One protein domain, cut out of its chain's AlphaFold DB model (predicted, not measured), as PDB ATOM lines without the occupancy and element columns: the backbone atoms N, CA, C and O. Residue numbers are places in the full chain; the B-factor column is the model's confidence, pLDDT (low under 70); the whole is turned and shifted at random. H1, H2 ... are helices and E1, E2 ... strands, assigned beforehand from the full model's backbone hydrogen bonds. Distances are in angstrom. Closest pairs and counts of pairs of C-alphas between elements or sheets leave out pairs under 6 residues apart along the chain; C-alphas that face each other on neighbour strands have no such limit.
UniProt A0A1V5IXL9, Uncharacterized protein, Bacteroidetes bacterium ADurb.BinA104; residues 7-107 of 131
ATOM      1  N   SER A   7     -27.588 -25.137 -13.333       62.16
ATOM      2  CA  SER A   7     -27.005 -23.886 -12.838       62.16
ATOM      3  C   SER A   7     -27.839 -23.306 -11.697       62.16
ATOM      4  O   SER A   7     -29.058 -23.474 -11.646       62.16
ATOM      5  N   ARG A   8     -27.164 -22.657 -10.745       61.31
ATOM      6  CA  ARG A   8     -27.770 -21.964  -9.600       61.31
ATOM      7  C   ARG A   8     -27.133 -20.582  -9.471       61.31
ATOM      8  O   ARG A   8     -25.918 -20.463  -9.621       61.31
ATOM      9  N   GLY A   9     -27.923 -19.559  -9.163       62.50
ATOM     10  CA  GLY A   9     -27.398 -18.218  -8.898       62.50
ATOM     11  C   GLY A   9     -28.465 -17.223  -8.453       62.50
ATOM     12  O   GLY A   9     -29.590 -17.604  -8.129       62.50
ATOM     13  N   TYR A  10     -28.100 -15.942  -8.452       55.69
ATOM     14  CA  TYR A  10     -28.976 -14.835  -8.078       55.69
ATOM     15  C   TYR A  10     -29.228 -13.938  -9.288       55.69
ATOM     16  O   TYR A  10     -28.284 -13.529  -9.963       55.69
ATOM     17  N   ALA A  11     -30.494 -13.643  -9.563       56.25
ATOM     18  CA  ALA A  11     -30.903 -12.699 -10.597       56.25
ATOM     19  C   ALA A  11     -31.925 -11.712 -10.018       56.25
ATOM     20  O   ALA A  11     -32.610 -12.026  -9.041       56.25
ATOM     21  N   ALA A  12     -32.031 -10.520 -10.616       52.66
ATOM     22  CA  ALA A  12     -33.150  -9.621 -10.343       52.66
ATOM     23  C   ALA A  12     -34.458 -10.387 -10.595       52.66
ATOM     24  O   ALA A  12     -34.526 -11.146 -11.563       52.66
ATOM     25  N   ALA A  13     -35.448 -10.237  -9.707       46.50
ATOM     26  CA  ALA A  13     -36.716 -10.964  -9.774       46.50
ATOM     27  C   ALA A  13     -37.272 -10.940 -11.203       46.50
ATOM     28  O   ALA A  13     -37.602  -9.881 -11.736       46.50
ATOM     29  N   GLY A  14     -37.286 -12.103 -11.846       50.62
ATOM     30  CA  GLY A  14     -37.485 -12.212 -13.279       50.62
ATOM     31  C   GLY A  14     -38.312 -13.439 -13.597       50.62
ATOM     32  O   GLY A  14     -38.017 -14.531 -13.118       50.62
ATOM     33  N   VAL A  15     -39.354 -13.200 -14.390       53.09
ATOM     34  CA  VAL A  15     -40.207 -14.171 -15.086       53.09
ATOM     35  C   VAL A  15     -39.389 -15.391 -15.528       53.09
ATOM     36  O   VAL A  15     -38.268 -15.186 -15.996       53.09
ATOM     37  N   PRO A  16     -39.910 -16.630 -15.425       57.62
ATOM     38  CA  PRO A  16     -39.240 -17.796 -15.989       57.62
ATOM     39  C   PRO A  16     -38.850 -17.524 -17.450       57.62
ATOM     40  O   PRO A  16     -39.703 -17.269 -18.299       57.62
ATOM     41  N   GLN A  17     -37.549 -17.523 -17.739       61.97
ATOM     42  CA  GLN A  17     -37.027 -17.279 -19.080       61.97
ATOM     43  C   GLN A  17     -36.691 -18.618 -19.725       61.97
ATOM     44  O   GLN A  17     -35.867 -19.379 -19.215       61.97
ATOM     45  N   VAL A  18     -37.346 -18.899 -20.852       63.19
ATOM     46  CA  VAL A  18     -36.931 -19.948 -21.783       63.19
ATOM     47  C   VAL A  18     -36.141 -19.274 -22.888       63.19
ATOM     48  O   VAL A  18     -36.706 -18.560 -23.715       63.19
ATOM     49  N   GLU A  19     -34.834 -19.490 -22.907       65.44
ATOM     50  CA  GLU A  19     -33.972 -18.993 -23.977       65.44
ATOM     51  C   GLU A  19     -33.668 -20.123 -24.961       65.44
ATOM     52  O   GLU A  19     -33.262 -21.214 -24.557       65.44
ATOM     53  N   ILE A  20     -33.838 -19.864 -26.262       64.06
ATOM     54  CA  ILE A  20     -33.382 -20.770 -27.323       64.06
ATOM     55  C   ILE A  20     -31.916 -20.430 -27.609       64.06
ATOM     56  O   ILE A  20     -31.618 -19.435 -28.266       64.06
ATOM     57  N   ALA A  21     -30.994 -21.261 -27.130       60.09
ATOM     58  CA  ALA A  21     -29.547 -21.067 -27.249       60.09
ATOM     59  C   ALA A  21     -28.958 -21.579 -28.586       60.09
ATOM     60  O   ALA A  21     -27.747 -21.760 -28.710       60.09
ATOM     61  N   GLY A  22     -29.803 -21.792 -29.603       57.75
ATOM     62  CA  GLY A  22     -29.431 -22.390 -30.892       57.75
ATOM     63  C   GLY A  22     -29.309 -23.922 -30.836       57.75
ATOM     64  O   GLY A  22     -29.211 -24.510 -29.766       57.75
ATOM     65  N   ASN A  23     -29.348 -24.590 -31.998       70.38
ATOM     66  CA  ASN A  23     -29.295 -26.062 -32.140       70.38
ATOM     67  C   ASN A  23     -30.331 -26.844 -31.303       70.38
ATOM     68  O   ASN A  23     -30.004 -27.884 -30.727       70.38
ATOM     69  N   ASP A  24     -31.568 -26.348 -31.217       67.81
ATOM     70  CA  ASP A  24     -32.638 -26.916 -30.378       67.81
ATOM     71  C   ASP A  24     -32.267 -27.027 -28.891       67.81
ATOM     72  O   ASP A  24     -32.899 -27.779 -28.153       67.81
ATOM     73  N   LEU A  25     -31.241 -26.303 -28.432       72.12
ATOM     74  CA  LEU A  25     -30.898 -26.213 -27.025       72.12
ATOM     75  C   LEU A  25     -31.736 -25.112 -26.386       72.12
ATOM     76  O   LEU A  25     -31.713 -23.959 -26.817       72.12
ATOM     77  N   PHE A  26     -32.446 -25.463 -25.331       69.00
ATOM     78  CA  PHE A  26     -33.215 -24.531 -24.535       69.00
ATOM     79  C   PHE A  26     -32.592 -24.429 -23.153       69.00
ATOM     80  O   PHE A  26     -32.157 -25.431 -22.579       69.00
ATOM     81  N   ILE A  27     -32.585 -23.217 -22.620       70.44
ATOM     82  CA  ILE A  27     -32.155 -22.920 -21.263       70.44
ATOM     83  C   ILE A  27     -33.392 -22.464 -20.507       70.44
ATOM     84  O   ILE A  27     -33.966 -21.423 -20.823       70.44
ATOM     85  N   LEU A  28     -33.800 -23.248 -19.516       73.19
ATOM     86  CA  LEU A  28     -34.794 -22.833 -18.539       73.19
ATOM     87  C   LEU A  28     -34.081 -22.072 -17.435       73.19
ATOM     88  O   LEU A  28     -33.131 -22.611 -16.876       73.19
ATOM     89  N   ARG A  29     -34.544 -20.875 -17.084       74.62
ATOM     90  CA  ARG A  29     -34.174 -20.204 -15.832       74.62
ATOM     91  C   ARG A  29     -35.435 -19.756 -15.119       74.62
ATOM     92  O   ARG A  29     -36.189 -18.969 -15.678       74.62
ATOM     93  N   TRP A  30     -35.657 -20.230 -13.899       71.50
ATOM     94  CA  TRP A  30     -36.817 -19.841 -13.093       71.50
ATOM     95  C   TRP A  30     -36.405 -19.591 -11.647       71.50
ATOM     96  O   TRP A  30     -35.474 -20.223 -11.148       71.50
ATOM     97  N   GLY A  31     -37.077 -18.659 -10.977       69.12
ATOM     98  CA  GLY A  31     -36.809 -18.311  -9.585       69.12
ATOM     99  C   GLY A  31     -37.968 -18.689  -8.668       69.12
ATOM    100  O   GLY A  31     -39.114 -18.420  -9.008       69.12
ATOM    101  N   ILE A  32     -37.674 -19.304  -7.517       68.00
ATOM    102  CA  ILE A  32     -38.703 -19.723  -6.536       68.00
ATOM    103  C   ILE A  32     -38.544 -18.990  -5.197       68.00
ATOM    104  O   ILE A  32     -39.534 -18.604  -4.586       68.00
ATOM    105  N   GLU A  33     -37.311 -18.767  -4.737       70.56
ATOM    106  CA  GLU A  33     -37.032 -18.215  -3.404       70.56
ATOM    107  C   GLU A  33     -36.434 -16.812  -3.507       70.56
ATOM    108  O   GLU A  33     -35.462 -16.606  -4.235       70.56
ATOM    109  N   ASN A  34     -36.957 -15.851  -2.741       71.44
ATOM    110  CA  ASN A  34     -36.330 -14.535  -2.625       71.44
ATOM    111  C   ASN A  34     -34.947 -14.672  -1.980       71.44
ATOM    112  O   ASN A  34     -34.793 -15.270  -0.917       71.44
ATOM    113  N   ASN A  35     -33.944 -14.074  -2.608       68.31
ATOM    114  CA  ASN A  35     -32.630 -13.895  -2.022       68.31
ATOM    115  C   ASN A  35     -32.675 -12.703  -1.067       68.31
ATOM    116  O   ASN A  35     -32.746 -11.555  -1.511       68.31
ATOM    117  N   ILE A  36     -32.657 -12.988   0.232       67.38
ATOM    118  CA  ILE A  36     -32.663 -11.972   1.282       67.38
ATOM    119  C   ILE A  36     -31.247 -11.857   1.839       67.38
ATOM    120  O   ILE A  36     -30.714 -12.819   2.390       67.38
ATOM    121  N   VAL A  37     -30.655 -10.673   1.713       70.31
ATOM    122  CA  VAL A  37     -29.345 -10.337   2.281       70.31
ATOM    123  C   VAL A  37     -29.548  -9.102   3.152       70.31
ATOM    124  O   VAL A  37     -30.115  -8.115   2.695       70.31
ATOM    125  N   ASP A  38     -29.161  -9.188   4.426       75.50
ATOM    126  CA  ASP A  38     -29.302  -8.110   5.420       75.50
ATOM    127  C   ASP A  38     -30.732  -7.550   5.581       75.50
ATOM    128  O   ASP A  38     -30.937  -6.385   5.910       75.50
ATOM    129  N   GLY A  39     -31.747  -8.398   5.379       77.00
ATOM    130  CA  GLY A  39     -33.160  -8.018   5.495       77.00
ATOM    131  C   GLY A  39     -33.740  -7.343   4.248       77.00
ATOM    132  O   GLY A  39     -34.933  -7.044   4.228       77.00
ATOM    133  N   GLU A  40     -32.942  -7.166   3.194       74.75
ATOM    134  CA  GLU A  40     -33.379  -6.627   1.910       74.75
ATOM    135  C   GLU A  40     -33.442  -7.724   0.840       74.75
ATOM    136  O   GLU A  40     -32.594  -8.619   0.768       74.75
ATOM    137  N   VAL A  41     -34.466  -7.663  -0.016       71.25
ATOM    138  CA  VAL A  41     -34.607  -8.581  -1.153       71.25
ATOM    139  C   VAL A  41     -33.637  -8.142  -2.250       71.25
ATOM    140  O   VAL A  41     -33.909  -7.196  -2.986       71.25
ATOM    141  N   GLN A  42     -32.504  -8.834  -2.365       66.06
ATOM    142  CA  GLN A  42     -31.471  -8.554  -3.370       66.06
ATOM    143  C   GLN A  42     -31.678  -9.312  -4.691       66.06
ATOM    144  O   GLN A  42     -30.960  -9.079  -5.661       66.06
ATOM    145  N   GLY A  43     -32.647 -10.225  -4.761       65.38
ATOM    146  CA  GLY A  43     -32.976 -10.950  -5.987       65.38
ATOM    147  C   GLY A  43     -33.826 -12.181  -5.722       65.38
ATOM    148  O   GLY A  43     -34.420 -12.313  -4.658       65.38
ATOM    149  N   VAL A  44     -33.857 -13.100  -6.682       67.94
ATOM    150  CA  VAL A  44     -34.483 -14.420  -6.543       67.94
ATOM    151  C   VAL A  44     -33.426 -15.476  -6.860       67.94
ATOM    152  O   VAL A  44     -32.636 -15.324  -7.797       67.94
ATOM    153  N   LYS A  45     -33.380 -16.535  -6.050       71.31
ATOM    154  CA  LYS A  45     -32.590 -17.732  -6.320       71.31
ATOM    155  C   LYS A  45     -33.163 -18.385  -7.567       71.31
ATOM    156  O   LYS A  45     -34.303 -18.853  -7.546       71.31
ATOM    157  N   PHE A  46     -32.376 -18.397  -8.635       74.69
ATOM    158  CA  PHE A  46     -32.767 -19.055  -9.869       74.69
ATOM    159  C   PHE A  46     -32.194 -20.467  -9.941       74.69
ATOM    160  O   PHE A  46     -31.077 -20.749  -9.493       74.69
ATOM    161  N   TYR A  47     -32.974 -21.334 -10.563       76.06
ATOM    162  CA  TYR A  47     -32.595 -22.665 -10.985       76.06
ATOM    163  C   TYR A  47     -32.547 -22.673 -12.502       76.06
ATOM    164  O   TYR A  47     -33.380 -22.044 -13.158       76.06
ATOM    165  N   GLY A  48     -31.540 -23.345 -13.049       75.69
ATOM    166  CA  GLY A  48     -31.375 -23.488 -14.480       75.69
ATOM    167  C   GLY A  48     -31.223 -24.938 -14.903       75.69
ATOM    168  O   GLY A  48     -30.502 -25.689 -14.245       75.69
ATOM    169  N   CYS A  49     -31.865 -25.311 -16.007       75.19
ATOM    170  CA  CYS A  49     -31.638 -26.587 -16.679       75.19
ATOM    171  C   CYS A  49     -31.578 -26.390 -18.196       75.19
ATOM    172  O   CYS A  49     -32.246 -25.518 -18.753       75.19
ATOM    173  N   THR A  50     -30.754 -27.196 -18.860       78.31
ATOM    174  CA  THR A  50     -30.614 -27.184 -20.316       78.31
ATOM    175  C   THR A  50     -31.212 -28.443 -20.929       78.31
ATOM    176  O   THR A  50     -31.071 -29.539 -20.384       78.31
ATOM    177  N   PHE A  51     -31.915 -28.304 -22.051       76.38
ATOM    178  CA  PHE A  51     -32.549 -29.434 -22.726       76.38
ATOM    179  C   PHE A  51     -32.484 -29.320 -24.246       76.38
ATOM    180  O   PHE A  51     -32.505 -28.227 -24.802       76.38
ATOM    181  N   LYS A  52     -32.409 -30.473 -24.918       80.31
ATOM    182  CA  LYS A  52     -32.422 -30.580 -26.379       80.31
ATOM    183  C   LYS A  52     -33.840 -30.901 -26.860       80.31
ATOM    184  O   LYS A  52     -34.315 -32.011 -26.630       80.31
ATOM    185  N   GLY A  53     -34.487 -29.960 -27.545       79.69
ATOM    186  CA  GLY A  53     -35.888 -30.058 -27.971       79.69
ATOM    187  C   GLY A  53     -36.880 -29.804 -26.831       79.69
ATOM    188  O   GLY A  53     -36.517 -29.890 -25.666       79.69
ATOM    189  N   ILE A  54     -38.147 -29.519 -27.141       76.62
ATOM    190  CA  ILE A  54     -39.176 -29.277 -26.112       76.62
ATOM    191  C   ILE A  54     -39.393 -30.559 -25.279       76.62
ATOM    192  O   ILE A  54     -39.758 -31.593 -25.847       76.62
ATOM    193  N   PRO A  55     -39.187 -30.530 -23.949       82.69
ATOM    194  CA  PRO A  55     -39.327 -31.700 -23.101       82.69
ATOM    195  C   PRO A  55     -40.803 -31.992 -22.841       82.69
ATOM    196  O   PRO A  55     -41.642 -31.093 -22.773       82.69
ATOM    197  N   ALA A  56     -41.125 -33.266 -22.623       87.44
ATOM    198  CA  ALA A  56     -42.430 -33.640 -22.094       87.44
ATOM    199  C   ALA A  56     -42.616 -33.082 -20.671       87.44
ATOM    200  O   ALA A  56     -41.652 -32.974 -19.914       87.44
ATOM    201  N   PHE A  57     -43.864 -32.811 -20.278       87.62
ATOM    202  CA  PHE A  57     -44.198 -32.226 -18.972       87.62
ATOM    203  C   PHE A  57     -43.545 -32.950 -17.784       87.62
ATOM    204  O   PHE A  57     -42.894 -32.310 -16.964       87.62
ATOM    205  N   GLY A  58     -43.660 -34.281 -17.714       88.12
ATOM    206  CA  GLY A  58     -43.058 -35.055 -16.621       88.12
ATOM    207  C   GLY A  58     -41.532 -34.942 -16.579       88.12
ATOM    208  O   GLY A  58     -40.955 -34.776 -15.513       88.12
ATOM    209  N   VAL A  59     -40.884 -34.931 -17.748       87.50
ATOM    210  CA  VAL A  59     -39.425 -34.780 -17.849       87.50
ATOM    211  C   VAL A  59     -38.994 -33.394 -17.379       87.50
ATOM    212  O   VAL A  59     -38.005 -33.277 -16.662       87.50
ATOM    213  N   LEU A  60     -39.741 -32.351 -17.750       86.19
ATOM    214  CA  LEU A  60     -39.467 -30.986 -17.312       86.19
ATOM    215  C   LEU A  60     -39.562 -30.871 -15.786       86.19
ATOM    216  O   LEU A  60     -38.620 -30.402 -15.157       86.19
ATOM    217  N   VAL A  61     -40.648 -31.373 -15.190       88.31
ATOM    218  CA  VAL A  61     -40.850 -31.352 -13.731       88.31
ATOM    219  C   VAL A  61     -39.743 -32.108 -12.997       88.31
ATOM    220  O   VAL A  61     -39.167 -31.564 -12.056       88.31
ATOM    221  N   ASP A  62     -39.397 -33.318 -13.441       89.19
ATOM    222  CA  ASP A  62     -38.335 -34.118 -12.821       89.19
ATOM    223  C   ASP A  62     -36.988 -33.387 -12.852       89.19
ATOM    224  O   ASP A  62     -36.244 -33.400 -11.872       89.19
ATOM    225  N   MET A  63     -36.664 -32.721 -13.963       84.44
ATOM    226  CA  MET A  63     -35.437 -31.931 -14.065       84.44
ATOM    227  C   MET A  63     -35.463 -30.714 -13.144       84.44
ATOM    228  O   MET A  63     -34.459 -30.420 -12.500       84.44
ATOM    229  N   MET A  64     -36.610 -30.041 -13.033       85.88
ATOM    230  CA  MET A  64     -36.764 -28.899 -12.133       85.88
ATOM    231  C   MET A  64     -36.577 -29.293 -10.666       85.88
ATOM    232  O   MET A  64     -35.878 -28.597  -9.930       85.88
ATOM    233  N   ILE A  65     -37.125 -30.441 -10.257       88.94
ATOM    234  CA  ILE A  65     -36.937 -30.982  -8.906       88.94
ATOM    235  C   ILE A  65     -35.458 -31.307  -8.658       88.94
ATOM    236  O   ILE A  65     -34.885 -30.912  -7.636       88.94
ATOM    237  N   ARG A  66     -34.808 -31.927  -9.650       87.81
ATOM    238  CA  ARG A  66     -33.386 -32.297  -9.599       87.81
ATOM    239  C   ARG A  66     -32.425 -31.117  -9.506       87.81
ATOM    240  O   ARG A  66     -31.282 -31.297  -9.086       87.81
ATOM    241  N   CYS A  67     -32.862 -29.905  -9.847       83.38
ATOM    242  CA  CYS A  67     -32.045 -28.710  -9.664       83.38
ATOM    243  C   CYS A  67     -31.822 -28.361  -8.189       83.38
ATOM    244  O   CYS A  67     -30.842 -27.676  -7.894       83.38
ATOM    245  N   GLN A  68     -32.673 -28.831  -7.273       84.19
ATOM    246  CA  GLN A  68     -32.568 -28.576  -5.834       84.19
ATOM    247  C   GLN A  68     -32.291 -29.856  -5.034       84.19
ATOM    248  O   GLN A  68     -31.410 -29.825  -4.173       84.19
ATOM    249  N   TYR A  69     -32.961 -30.967  -5.352       88.12
ATOM    250  CA  TYR A  69     -32.867 -32.234  -4.621       88.12
ATOM    251  C   TYR A  69     -32.252 -33.335  -5.484       88.12
ATOM    252  O   TYR A  69     -32.655 -33.533  -6.625       88.12
ATOM    253  N   SER A  70     -31.285 -34.089  -4.958       88.88
ATOM    254  CA  SER A  70     -30.851 -35.318  -5.626       88.88
ATOM    255  C   SER A  70     -31.875 -36.439  -5.417       88.88
ATOM    256  O   SER A  70     -32.629 -36.419  -4.448       88.88
ATOM    257  N   ILE A  71     -31.841 -37.482  -6.255       90.19
ATOM    258  CA  ILE A  71     -32.713 -38.666  -6.094       90.19
ATOM    259  C   ILE A  71     -32.596 -39.263  -4.678       90.19
ATOM    260  O   ILE A  71     -33.583 -39.720  -4.102       90.19
ATOM    261  N   SER A  72     -31.386 -39.263  -4.110       92.06
ATOM    262  CA  SER A  72     -31.142 -39.753  -2.752       92.06
ATOM    263  C   SER A  72     -31.800 -38.868  -1.694       92.06
ATOM    264  O   SER A  72     -32.353 -39.402  -0.731       92.06
ATOM    265  N   ASP A  73     -31.774 -37.545  -1.881       91.31
ATOM    266  CA  ASP A  73     -32.423 -36.589  -0.978       91.31
ATOM    267  C   ASP A  73     -33.940 -36.756  -1.029       91.31
ATOM    268  O   ASP A  73     -34.577 -36.880   0.010       91.31
ATOM    269  N   GLU A  74     -34.513 -36.855  -2.232       93.06
ATOM    270  CA  GLU A  74     -35.946 -37.094  -2.418       93.06
ATOM    271  C   GLU A  74     -36.385 -38.379  -1.714       93.06
ATOM    272  O   GLU A  74     -37.341 -38.385  -0.941       93.06
ATOM    273  N   LEU A  75     -35.645 -39.473  -1.912       93.75
ATOM    274  CA  LEU A  75     -35.948 -40.746  -1.264       93.75
ATOM    275  C   LEU A  75     -35.850 -40.652   0.267       93.75
ATOM    276  O   LEU A  75     -36.653 -41.268   0.971       93.75
ATOM    277  N   ALA A  76     -34.873 -39.908   0.791       93.62
ATOM    278  CA  ALA A  76     -34.720 -39.688   2.225       93.62
ATOM    279  C   ALA A  76     -35.886 -38.866   2.796       93.62
ATOM    280  O   ALA A  76     -36.480 -39.282   3.791       93.62
ATOM    281  N   ILE A  77     -36.257 -37.770   2.129       93.12
ATOM    282  CA  ILE A  77     -37.379 -36.900   2.500       93.12
ATOM    283  C   ILE A  77     -38.690 -37.692   2.500       93.12
ATOM    284  O   ILE A  77     -39.438 -37.661   3.475       93.12
ATOM    285  N   LEU A  78     -38.945 -38.482   1.453       92.56
ATOM    286  CA  LEU A  78     -40.156 -39.301   1.347       92.56
ATOM    287  C   LEU A  78     -40.248 -40.368   2.446       92.56
ATOM    288  O   LEU A  78     -41.337 -40.642   2.947       92.56
ATOM    289  N   ARG A  79     -39.119 -40.960   2.855       93.56
ATOM    290  CA  ARG A  79     -39.074 -41.923   3.973       93.56
ATOM    291  C   ARG A  79     -39.280 -41.264   5.330       93.56
ATOM    292  O   ARG A  79     -39.800 -41.903   6.237       93.56
ATOM    293  N   GLN A  80     -38.841 -40.018   5.478       91.44
ATOM    294  CA  GLN A  80     -38.947 -39.254   6.719       91.44
ATOM    295  C   GLN A  80     -40.220 -38.409   6.787       91.44
ATOM    296  O   GLN A  80     -40.369 -37.655   7.743       91.44
ATOM    297  N   ARG A  81     -41.157 -38.576   5.842       91.12
ATOM    298  CA  ARG A  81     -42.410 -37.811   5.756       91.12
ATOM    299  C   ARG A  81     -43.117 -37.651   7.102       91.12
ATOM    300  O   ARG A  81     -43.539 -36.552   7.440       91.12
ATOM    301  N   ASP A  82     -43.224 -38.739   7.862       91.56
ATOM    302  CA  ASP A  82     -43.975 -38.753   9.120       91.56
ATOM    303  C   ASP A  82     -43.111 -38.329  10.330       91.56
ATOM    304  O   ASP A  82     -43.643 -37.926  11.360       91.56
ATOM    305  N   SER A  83     -41.779 -38.381  10.207       93.31
ATOM    306  CA  SER A  83     -40.827 -38.019  11.273       93.31
ATOM    307  C   SER A  83     -40.340 -36.570  11.192       93.31
ATOM    308  O   SER A  83     -39.896 -36.028  12.201       93.31
ATOM    309  N   LYS A  84     -40.379 -35.976   9.997       92.00
ATOM    310  CA  LYS A  84     -39.958 -34.606   9.685       92.00
ATOM    311  C   LYS A  84     -40.946 -33.957   8.710       92.00
ATOM    312  O   LYS A  84     -40.629 -33.753   7.530       92.00
ATOM    313  N   PRO A  85     -42.178 -33.681   9.167       91.31
ATOM    314  CA  PRO A  85     -43.226 -33.137   8.312       91.31
ATOM    315  C   PRO A  85     -42.846 -31.779   7.707       91.31
ATOM    316  O   PRO A  85     -43.289 -31.466   6.607       91.31
ATOM    317  N   GLU A  86     -42.000 -30.993   8.373       90.69
ATOM    318  CA  GLU A  86     -41.498 -29.710   7.881       90.69
ATOM    319  C   GLU A  86     -40.592 -29.845   6.646       90.69
ATOM    320  O   GLU A  86     -40.777 -29.113   5.673       90.69
ATOM    321  N   GLU A  87     -39.664 -30.810   6.633       88.38
ATOM    322  CA  GLU A  87     -38.794 -31.062   5.473       88.38
ATOM    323  C   GLU A  87     -39.615 -31.581   4.285       88.38
ATOM    324  O   GLU A  87     -39.403 -31.174   3.139       88.38
ATOM    325  N   PHE A  88     -40.601 -32.440   4.559       92.44
ATOM    326  CA  PHE A  88     -41.523 -32.919   3.536       92.44
ATOM    327  C   PHE A  88     -42.429 -31.808   2.996       92.44
ATOM    328  O   PHE A  88     -42.645 -31.742   1.787       92.44
ATOM    329  N   ALA A  89     -42.942 -30.926   3.857       90.38
ATOM    330  CA  ALA A  89     -43.773 -29.800   3.442       90.38
ATOM    331  C   ALA A  89     -43.009 -28.867   2.494       90.38
ATOM    332  O   ALA A  89     -43.536 -28.530   1.434       90.38
ATOM    333  N   ALA A  90     -41.753 -28.541   2.819       89.19
ATOM    334  CA  ALA A  90     -40.888 -27.730   1.963       89.19
ATOM    335  C   ALA A  90     -40.625 -28.399   0.600       89.19
ATOM    336  O   ALA A  90     -40.744 -27.758  -0.444       89.19
ATOM    337  N   TYR A  91     -40.329 -29.704   0.588       91.25
ATOM    338  CA  TYR A  91     -40.177 -30.461  -0.660       91.25
ATOM    339  C   TYR A  91     -41.467 -30.470  -1.490       91.25
ATOM    340  O   TYR A  91     -41.433 -30.261  -2.703       91.25
ATOM    341  N   ASN A  92     -42.614 -30.694  -0.849       91.12
ATOM    342  CA  ASN A  92     -43.901 -30.740  -1.527       91.12
ATOM    343  C   ASN A  92     -44.275 -29.376  -2.128       91.12
ATOM    344  O   ASN A  92     -44.727 -29.319  -3.270       91.12
ATOM    345  N   GLU A  93     -44.043 -28.280  -1.403       90.31
ATOM    346  CA  GLU A  93     -44.235 -26.916  -1.908       90.31
ATOM    347  C   GLU A  93     -43.347 -26.643  -3.129       90.31
ATOM    348  O   GLU A  93     -43.837 -26.170  -4.160       90.31
ATOM    349  N   PHE A  94     -42.073 -27.042  -3.064       88.38
ATOM    350  CA  PHE A  94     -41.147 -26.935  -4.189       88.38
ATOM    351  C   PHE A  94     -41.631 -27.732  -5.411       88.38
ATOM    352  O   PHE A  94     -41.696 -27.201  -6.518       88.38
ATOM    353  N   ALA A  95     -42.046 -28.988  -5.222       90.25
ATOM    354  CA  ALA A  95     -42.550 -29.835  -6.302       90.25
ATOM    355  C   ALA A  95     -43.846 -29.287  -6.931       90.25
ATOM    356  O   ALA A  95     -44.037 -29.381  -8.148       90.25
ATOM    357  N   VAL A  96     -44.740 -28.696  -6.129       90.38
ATOM    358  CA  VAL A  96     -45.952 -28.017  -6.618       90.38
ATOM    359  C   VAL A  96     -45.590 -26.776  -7.434       90.38
ATOM    360  O   VAL A  96     -46.149 -26.589  -8.518       90.38
ATOM    361  N   ALA A  97     -44.628 -25.972  -6.971       85.31
ATOM    362  CA  ALA A  97     -44.123 -24.831  -7.725       85.31
ATOM    363  C   ALA A  97     -43.540 -25.279  -9.077       85.31
ATOM    364  O   ALA A  97     -43.979 -24.786 -10.111       85.31
ATOM    365  N   CYS A  98     -42.668 -26.295  -9.102       87.00
ATOM    366  CA  CYS A  98     -42.118 -26.847 -10.347       87.00
ATOM    367  C   CYS A  98     -43.207 -27.292 -11.334       87.00
ATOM    368  O   CYS A  98     -43.094 -27.038 -12.530       87.00
ATOM    369  N   LYS A  99     -44.288 -27.920 -10.854       88.38
ATOM    370  CA  LYS A  99     -45.423 -28.317 -11.707       88.38
ATOM    371  C   LYS A  99     -46.170 -27.121 -12.288       88.38
ATOM    372  O   LYS A  99     -46.586 -27.193 -13.443       88.38
ATOM    373  N   ARG A 100     -46.379 -26.061 -11.503       86.56
ATOM    374  CA  ARG A 100     -47.036 -24.830 -11.967       86.56
ATOM    375  C   ARG A 100     -46.207 -24.169 -13.064       86.56
ATOM    376  O   ARG A 100     -46.711 -23.990 -14.167       86.56
ATOM    377  N   GLU A 101     -44.928 -23.942 -12.791       83.19
ATOM    378  CA  GLU A 101     -43.990 -23.353 -13.747       83.19
ATOM    379  C   GLU A 101     -43.903 -24.198 -15.030       83.19
ATOM    380  O   GLU A 101     -44.063 -23.685 -16.131       83.19
ATOM    381  N   ALA A 102     -43.755 -25.524 -14.919       85.50
ATOM    382  CA  ALA A 102     -43.700 -26.410 -16.084       85.50
ATOM    383  C   ALA A 102     -44.970 -26.354 -16.953       85.50
ATOM    384  O   ALA A 102     -44.886 -26.515 -18.172       85.50
ATOM    385  N   ARG A 103     -46.150 -26.127 -16.358       86.12
ATOM    386  CA  ARG A 103     -47.400 -25.934 -17.113       86.12
ATOM    387  C   ARG A 103     -47.414 -24.605 -17.851       86.12
ATOM    388  O   ARG A 103     -47.788 -24.588 -19.020       86.12
ATOM    389  N   GLU A 104     -47.016 -23.526 -17.185       83.81
ATOM    390  CA  GLU A 104     -46.937 -22.191 -17.785       83.81
ATOM    391  C   GLU A 104     -45.962 -22.185 -18.968       83.81
ATOM    392  O   GLU A 104     -46.307 -21.736 -20.060       83.81
ATOM    393  N   LEU A 105     -44.795 -22.803 -18.786       78.69
ATOM    394  CA  LEU A 105     -43.740 -22.907 -19.793       78.69
ATOM    395  C   LEU A 105     -44.149 -23.714 -21.028       78.69
ATOM    396  O   LEU A 105     -43.793 -23.356 -22.149       78.69
ATOM    397  N   LEU A 106     -44.895 -24.804 -20.837       82.12
ATOM    398  CA  LEU A 106     -45.400 -25.626 -21.939       82.12
ATOM    399  C   LEU A 106     -46.708 -25.092 -22.539       82.12
ATOM    400  O   LEU A 106     -47.270 -25.730 -23.428       82.12
ATOM    401  N   GLY A 107     -47.220 -23.954 -22.054       80.38
ATOM    402  CA  GLY A 107     -48.500 -23.408 -22.502       80.38
ATOM    403  C   GLY A 107     -49.692 -24.314 -22.174       80.38
ATOM    404  O   GLY A 107     -50.745 -24.190 -22.791       80.38
TER     405      GLY A 107
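This is residues 7 to 107 of the 131 residues of an uncharacterized protein of Bacteroidetes bacterium ADurb.BinA104 (UniProt A0A1V5IXL9). A long, twisted hairpin of E3 and E4, with the short strands E1 and E2 along its two edges, makes a four-stranded sheet, and helices H1 and H3 pack over one face of it while the other face has no named helix. H3 runs on beyond the sheet, where H2 packs on its first part, and the turn between E3 and E4 reaches away from the helices. The printed part has 101 residues, with four named strands and then three named helices in the order E1 E2 E3 E4 H1 H2 H3; the sheet runs E1 E4 E3 E2, all antiparallel. The class is mixed, helices and strands; the whole is compact, with a radius of gyration of the C-alphas of 14.7 A and spans of 46 by 36 by 22 A.

E1, residues 7 to 11, begins with C-alpha 7 at (-27.005, -23.886, -12.838). E2 is residues 17 to 20. E3, residues 25 to 37, is 33.4 A long and bends by 62 degrees at residue 33. E4, residues 40 to 52, is 37.1 A long and begins with C-alpha 40 at (-33.379, -6.627, 1.910). H1 is residues 57 to 66, 14.3 A long, and H2 is residues 71 to 79, 12.3 A long. H3, residues 85 to 105, is 29.9 A long and ends with C-alpha 105 at (-43.740, -22.907, -19.793).

E2, E3 and E4 form a meander, each strand the antiparallel neighbour of the one before; with E1 beside E4 the four make a Greek key. N 9 and O 46 of E1 and E4 are 3.4 A apart, N 28 and O 49 of E3 and E4 2.9 A, and N 19 and O 27 of E2 and E3 3.0 A, each within hydrogen-bond range. H1 and H3 are on the same face of the sheet, giving two layers, a sheet and its helices. H1 lies over E4 at a height over the sheet of 10.0 A; the closest C-alphas are those of Cys 49 and Met 63, 7.1 A apart. H3 lies over E3 at a height of 8.7 A, slantwise to the strands at 44 degrees to E3 on the local plane; the closest C-alphas are those of Ile 32 and Ala 97, 7.5 A apart. H3 touches H1 with its residues 94 to 103 alone, at a steep tilt of 43 degrees, opposite ways; the closest C-alphas, of Val 61 and Cys 98, are 5.8 A apart. H3 touches H2 with residues 87 to 91 alone, at a steep tilt of 53 degrees, opposite ways; C-alphas 77 and 88, the closest, are 5.8 A apart. H2 is not on the sheet, and H1 and H2 meet only through their link. In H1, H2 and H3 every O i to N i+4 pair is within hydrogen-bond range.

The C-alphas of Asn 23 and Ser 83, the two farthest apart, are 46.5 A apart. The printed part has no cut, and its six links are tight. The mean pLDDT of the printed part is 78.6; 25 residues are under 70, among them residues 7 to 22 and 42 to 44.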